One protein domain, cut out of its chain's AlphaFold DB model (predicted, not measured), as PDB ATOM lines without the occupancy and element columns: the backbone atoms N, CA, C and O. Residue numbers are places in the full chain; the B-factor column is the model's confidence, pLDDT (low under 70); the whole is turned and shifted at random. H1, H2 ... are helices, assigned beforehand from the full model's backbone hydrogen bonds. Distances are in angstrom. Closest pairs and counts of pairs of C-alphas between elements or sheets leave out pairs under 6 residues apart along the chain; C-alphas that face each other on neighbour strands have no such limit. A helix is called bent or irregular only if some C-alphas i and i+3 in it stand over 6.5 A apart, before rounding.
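This is residues 26 to 37 and 46 to 79 of the 79 residues of the protein "ABC transporter permease" of Polyangiaceae bacterium (UniProt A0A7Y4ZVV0). One long helix, H2, makes the length of a rod, and a much shorter helix, H1, packs side by side on the part of it nearer its first residue, running opposite ways. The other end of H2 sticks out with residues 66 to 76, and the last three printed residues, 77 to 79, carry on from it. The printed part has 46 residues with two named helices, H1 then H2, and no named strand; its class is all helix. It is only just loose, close to extended, with a radius of gyration of the C-alphas of 14.0 A, and it spans 50 by 15 by 10 A.

Find C-alpha 26 at (-24.346, -33.581, 4.484); from there H1, residues 26 to 37, runs 17.1 A to C-alpha 37. H1 is neither bent nor irregular, but only just: C-alphas 27 and 30 are 6.1 A apart. Look next at C-alpha 46 at (-30.291, -50.273, -14.758), where H2, residues 46 to 76, begins; it runs 44.0 A to C-alpha 76 at (-26.178, -11.569, 5.763).

H1 and H2 touch, with 19 pairs of C-alphas within 8 A. Look at Cys 36 and Ala 54, whose C-alphas are the closest of the two helices, 5.4 A apart. The helices stand at a shallow tilt of 27 degrees and run opposite ways, with their centres 10.2 A apart. In H2 every O i to N i+4 pair is within hydrogen-bond range; in H1 6 of 8 are.

The C-alphas of Gly 46 and Gly 79, the two farthest apart, are 50.4 A from each other. Residues 38 to 45 are not printed, and across this cut, the link from H1 to H2, C-alphas 37 and 46 are 10.4 A apart. Residues 66 to 79, of which 66 to 76 belong to H2, stand free. The mean pLDDT of the printed part is 79.7; look at residues 75 to 79 for the values under 70.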
ATOM      1  N   GLY A  26     -24.258 -32.285   3.818       81.12
ATOM      2  CA  GLY A  26     -24.346 -33.581   4.484       81.12
ATOM      3  C   GLY A  26     -25.765 -34.155   4.522       81.12
ATOM      4  O   GLY A  26     -25.921 -35.370   4.452       81.12
ATOM      5  N   ALA A  27     -26.796 -33.306   4.569       83.88
ATOM      6  CA  ALA A  27     -28.196 -33.725   4.492       83.88
ATOM      7  C   ALA A  27     -28.699 -33.881   3.045       83.88
ATOM      8  O   ALA A  27     -29.427 -34.825   2.742       83.88
ATOM      9  N   ALA A  28     -28.300 -32.996   2.127       81.12
ATOM     10  CA  ALA A  28     -28.771 -33.028   0.741       81.12
ATOM     11  C   ALA A  28     -28.278 -34.265  -0.032       81.12
ATOM     12  O   ALA A  28     -29.051 -34.882  -0.768       81.12
ATOM     13  N   ILE A  29     -27.016 -34.666   0.162       81.12
ATOM     14  CA  ILE A  29     -26.396 -35.807  -0.532       81.12
ATOM     15  C   ILE A  29     -27.165 -37.124  -0.321       81.12
ATOM     16  O   ILE A  29     -27.537 -37.745  -1.322       81.12
ATOM     17  N   PRO A  30     -27.423 -37.591   0.918       84.44
ATOM     18  CA  PRO A  30     -28.116 -38.857   1.139       84.44
ATOM     19  C   PRO A  30     -29.577 -38.810   0.686       84.44
ATOM     20  O   PRO A  30     -30.080 -39.822   0.207       84.44
ATOM     21  N   ILE A  31     -30.241 -37.651   0.756       84.19
ATOM     22  CA  ILE A  31     -31.622 -37.490   0.276       84.19
ATOM     23  C   ILE A  31     -31.685 -37.666  -1.246       84.19
ATOM     24  O   ILE A  31     -32.473 -38.471  -1.743       84.19
ATOM     25  N   VAL A  32     -30.828 -36.968  -1.997       81.12
ATOM     26  CA  VAL A  32     -30.798 -37.060  -3.469       81.12
ATOM     27  C   VAL A  32     -30.327 -38.444  -3.927       81.12
ATOM     28  O   VAL A  32     -30.891 -39.020  -4.859       81.12
ATOM     29  N   SER A  33     -29.333 -39.010  -3.240       79.06
ATOM     30  CA  SER A  33     -28.781 -40.330  -3.568       79.06
ATOM     31  C   SER A  33     -29.771 -41.455  -3.248       79.06
ATOM     32  O   SER A  33     -29.960 -42.357  -4.063       79.06
ATOM     33  N   GLY A  34     -30.459 -41.375  -2.106       81.50
ATOM     34  CA  GLY A  34     -31.502 -42.319  -1.708       81.50
ATOM     35  C   GLY A  34     -32.714 -42.264  -2.634       81.50
ATOM     36  O   GLY A  34     -33.223 -43.306  -3.036       81.50
ATOM     37  N   TYR A  35     -33.129 -41.065  -3.054       82.44
ATOM     38  CA  TYR A  35     -34.231 -40.900  -4.002       82.44
ATOM     39  C   TYR A  35     -33.934 -41.556  -5.359       82.44
ATOM     40  O   TYR A  35     -34.772 -42.272  -5.909       82.44
ATOM     41  N   CYS A  36     -32.724 -41.361  -5.888       78.12
ATOM     42  CA  CYS A  36     -32.335 -41.958  -7.162       78.12
ATOM     43  C   CYS A  36     -32.129 -43.482  -7.056       78.12
ATOM     44  O   CYS A  36     -32.535 -44.221  -7.954       78.12
ATOM     45  N   GLY A  37     -31.599 -43.966  -5.927       78.19
ATOM     46  CA  GLY A  37     -31.489 -45.399  -5.642       78.19
ATOM     47  C   GLY A  37     -32.850 -46.095  -5.543       78.19
ATOM     48  O   GLY A  37     -33.041 -47.149  -6.142       78.19
ATOM     49  N   GLY A  46     -29.559 -51.492 -15.118       79.31
ATOM     50  CA  GLY A  46     -30.291 -50.273 -14.758       79.31
ATOM     51  C   GLY A  46     -29.764 -49.594 -13.489       79.31
ATOM     52  O   GLY A  46     -29.756 -48.366 -13.414       79.31
ATOM     53  N   VAL A  47     -29.249 -50.370 -12.528       81.81
ATOM     54  CA  VAL A  47     -28.632 -49.844 -11.295       81.81
ATOM     55  C   VAL A  47     -27.356 -49.056 -11.587       81.81
ATOM     56  O   VAL A  47     -27.151 -47.997 -10.991       81.81
ATOM     57  N   GLY A  48     -26.528 -49.507 -12.535       83.00
ATOM     58  CA  GLY A  48     -25.326 -48.775 -12.946       83.00
ATOM     59  C   GLY A  48     -25.670 -47.400 -13.520       83.00
ATOM     60  O   GLY A  48     -25.176 -46.379 -13.040       83.00
ATOM     61  N   TRP A  49     -26.604 -47.360 -14.475       84.06
ATOM     62  CA  TRP A  49     -27.072 -46.116 -15.095       84.06
ATOM     63  C   TRP A  49     -27.749 -45.170 -14.102       84.06
ATOM     64  O   TRP A  49     -27.514 -43.959 -14.136       84.06
ATOM     65  N   ALA A  50     -28.573 -45.705 -13.201       81.31
ATOM     66  CA  ALA A  50     -29.218 -44.912 -12.166       81.31
ATOM     67  C   ALA A  50     -28.196 -44.325 -11.187       81.31
ATOM     68  O   ALA A  50     -28.287 -43.146 -10.861       81.31
ATOM     69  N   THR A  51     -27.168 -45.086 -10.805       81.81
ATOM     70  CA  THR A  51     -26.091 -44.599  -9.930       81.81
ATOM     71  C   THR A  51     -25.301 -43.463 -10.583       81.81
ATOM     72  O   THR A  51     -25.047 -42.441  -9.945       81.81
ATOM     73  N   THR A  52     -24.959 -43.573 -11.872       87.94
ATOM     74  CA  THR A  52     -24.272 -42.486 -12.593       87.94
ATOM     75  C   THR A  52     -25.128 -41.224 -12.651       87.94
ATOM     76  O   THR A  52     -24.640 -40.127 -12.379       87.94
ATOM     77  N   ARG A  53     -26.427 -41.367 -12.948       84.69
ATOM     78  CA  ARG A  53     -27.365 -40.237 -12.953       84.69
ATOM     79  C   ARG A  53     -27.536 -39.640 -11.557       84.69
ATOM     80  O   ARG A  53     -27.574 -38.421 -11.443       84.69
ATOM     81  N   ALA A  54     -27.567 -40.468 -10.512       84.06
ATOM     82  CA  ALA A  54     -27.652 -40.039  -9.120       84.06
ATOM     83  C   ALA A  54     -26.482 -39.130  -8.737       84.06
ATOM     84  O   ALA A  54     -26.699 -38.050  -8.192       84.06
ATOM     85  N   VAL A  55     -25.249 -39.537  -9.057       85.06
ATOM     86  CA  VAL A  55     -24.039 -38.769  -8.729       85.06
ATOM     87  C   VAL A  55     -24.007 -37.435  -9.471       85.06
ATOM     88  O   VAL A  55     -23.704 -36.414  -8.860       85.06
ATOM     89  N   VAL A  56     -24.371 -37.416 -10.758       88.88
ATOM     90  CA  VAL A  56     -24.426 -36.175 -11.551       88.88
ATOM     91  C   VAL A  56     -25.514 -35.229 -11.035       88.88
ATOM     92  O   VAL A  56     -25.275 -34.032 -10.906       88.88
ATOM     93  N   ASN A  57     -26.697 -35.745 -10.690       84.88
ATOM     94  CA  ASN A  57     -27.761 -34.908 -10.130       84.88
ATOM     95  C   ASN A  57     -27.407 -34.394  -8.731       84.88
ATOM     96  O   ASN A  57     -27.700 -33.246  -8.405       84.88
ATOM     97  N   SER A  58     -26.767 -35.229  -7.914       83.62
ATOM     98  CA  SER A  58     -26.301 -34.859  -6.578       83.62
ATOM     99  C   SER A  58     -25.234 -33.765  -6.655       83.62
ATOM    100  O   SER A  58     -25.348 -32.756  -5.964       83.62
ATOM    101  N   SER A  59     -24.256 -33.879  -7.561       86.81
ATOM    102  CA  SER A  59     -23.226 -32.848  -7.730       86.81
ATOM    103  C   SER A  59     -23.801 -31.517  -8.228       86.81
ATOM    104  O   SER A  59     -23.463 -30.471  -7.677       86.81
ATOM    105  N   LEU A  60     -24.733 -31.539  -9.187       88.44
ATOM    106  CA  LEU A  60     -25.463 -30.347  -9.637       88.44
ATOM    107  C   LEU A  60     -26.272 -29.698  -8.507       88.44
ATOM    108  O   LEU A  60     -26.202 -28.484  -8.320       88.44
ATOM    109  N   ALA A  61     -26.999 -30.498  -7.722       84.81
ATOM    110  CA  ALA A  61     -27.770 -30.009  -6.584       84.81
ATOM    111  C   ALA A  61     -26.873 -29.347  -5.527       84.81
ATOM    112  O   ALA A  61     -27.213 -28.277  -5.027       84.81
ATOM    113  N   ILE A  62     -25.706 -29.931  -5.228       85.69
ATOM    114  CA  ILE A  62     -24.730 -29.353  -4.292       85.69
ATOM    115  C   ILE A  62     -24.180 -28.029  -4.821       85.69
ATOM    116  O   ILE A  62     -24.075 -27.077  -4.054       85.69
ATOM    117  N   ILE A  63     -23.852 -27.933  -6.113       86.94
ATOM    118  CA  ILE A  63     -23.352 -26.687  -6.715       86.94
ATOM    119  C   ILE A  63     -24.395 -25.569  -6.582       86.94
ATOM    120  O   ILE A  63     -24.058 -24.463  -6.156       86.94
ATOM    121  N   ILE A  64     -25.661 -25.866  -6.889       85.81
ATOM    122  CA  ILE A  64     -26.768 -24.910  -6.756       85.81
ATOM    123  C   ILE A  64     -26.955 -24.514  -5.288       85.81
ATOM    124  O   ILE A  64     -27.005 -23.328  -4.968       85.81
ATOM    125  N   LEU A  65     -27.002 -25.489  -4.380       82.12
ATOM    126  CA  LEU A  65     -27.160 -25.247  -2.947       82.12
ATOM    127  C   LEU A  65     -26.001 -24.407  -2.390       82.12
ATOM    128  O   LEU A  65     -26.226 -23.485  -1.609       82.12
ATOM    129  N   ASN A  66     -24.773 -24.659  -2.844       84.00
ATOM    130  CA  ASN A  66     -23.603 -23.871  -2.476       84.00
ATOM    131  C   ASN A  66     -23.688 -22.434  -2.981       84.00
ATOM    132  O   ASN A  66     -23.343 -21.517  -2.237       84.00
ATOM    133  N   PHE A  67     -24.186 -22.216  -4.198       82.50
ATOM    134  CA  PHE A  67     -24.425 -20.870  -4.709       82.50
ATOM    135  C   PHE A  67     -25.451 -20.114  -3.855       82.50
ATOM    136  O   PHE A  67     -25.196 -18.980  -3.457       82.50
ATOM    137  N   PHE A  68     -26.563 -20.760  -3.490       84.75
ATOM    138  CA  PHE A  68     -27.575 -20.163  -2.616       84.75
ATOM    139  C   PHE A  68     -27.034 -19.836  -1.223       84.75
ATOM    140  O   PHE A  68     -27.232 -18.724  -0.746       84.75
ATOM    141  N   ILE A  69     -26.328 -20.767  -0.575       77.81
ATOM    142  CA  ILE A  69     -25.798 -20.542   0.777       77.81
ATOM    143  C   ILE A  69     -24.686 -19.492   0.757       77.81
ATOM    144  O   ILE A  69     -24.620 -18.650   1.648       77.81
ATOM    145  N   SER A  70     -23.817 -19.507  -0.254       80.06
ATOM    146  CA  SER A  70     -22.765 -18.499  -0.381       80.06
ATOM    147  C   SER A  70     -23.330 -17.114  -0.700       80.06
ATOM    148  O   SER A  70     -22.847 -16.135  -0.144       80.06
ATOM    149  N   GLY A  71     -24.368 -17.026  -1.536       81.25
ATOM    150  CA  GLY A  71     -25.072 -15.774  -1.809       81.25
ATOM    151  C   GLY A  71     -25.830 -15.249  -0.587       81.25
ATOM    152  O   GLY A  71     -25.724 -14.071  -0.268       81.25
ATOM    153  N   ALA A  72     -26.536 -16.120   0.139       75.50
ATOM    154  CA  ALA A  72     -27.236 -15.758   1.372       75.50
ATOM    155  C   ALA A  72     -26.263 -15.306   2.471       75.50
ATOM    156  O   ALA A  72     -26.520 -14.315   3.143       75.50
ATOM    157  N   SER A  73     -25.126 -15.989   2.616       70.94
ATOM    158  CA  SER A  73     -24.058 -15.595   3.540       70.94
ATOM    159  C   SER A  73     -23.483 -14.218   3.207       70.94
ATOM    160  O   SER A  73     -23.363 -13.389   4.103       70.94
ATOM    161  N   PHE A  74     -23.217 -13.944   1.927       70.31
ATOM    162  CA  PHE A  74     -22.743 -12.634   1.473       70.31
ATOM    163  C   PHE A  74     -23.764 -11.510   1.729       70.31
ATOM    164  O   PHE A  74     -23.390 -10.377   1.999       70.31
ATOM    165  N   LEU A  75     -25.063 -11.821   1.674       69.12
ATOM    166  CA  LEU A  75     -26.144 -10.867   1.950       69.12
ATOM    167  C   LEU A  75     -26.373 -10.640   3.456       69.12
ATOM    168  O   LEU A  75     -26.857  -9.580   3.843       69.12
ATOM    169  N   ILE A  76     -26.044 -11.626   4.297       67.31
ATOM    170  CA  ILE A  76     -26.178 -11.569   5.763       67.31
ATOM    171  C   ILE A  76     -24.980 -10.865   6.419       67.31
ATOM    172  O   ILE A  76     -25.179 -10.163   7.408       67.31
ATOM    173  N   PHE A  77     -23.775 -10.985   5.850       61.72
ATOM    174  CA  PHE A  77     -22.587 -10.217   6.243       61.72
ATOM    175  C   PHE A  77     -22.169  -9.219   5.145       61.72
ATOM    176  O   PHE A  77     -21.161  -9.422   4.469       61.72
ATOM    177  N   PRO A  78     -22.914  -8.117   4.939       50.69
ATOM    178  CA  PRO A  78     -22.397  -6.946   4.250       50.69
ATOM    179  C   PRO A  78     -21.581  -6.127   5.265       50.69
ATOM    180  O   PRO A  78     -22.065  -5.125   5.792       50.69
ATOM    181  N   GLY A  79     -20.382  -6.597   5.611       44.72
ATOM    182  CA  GLY A  79     -19.522  -5.971   6.620       44.72
ATOM    183  C   GLY A  79     -18.071  -6.364   6.449       44.72
ATOM    184  O   GLY A  79     -17.799  -7.571   6.604       44.72
TER     185      GLY A  79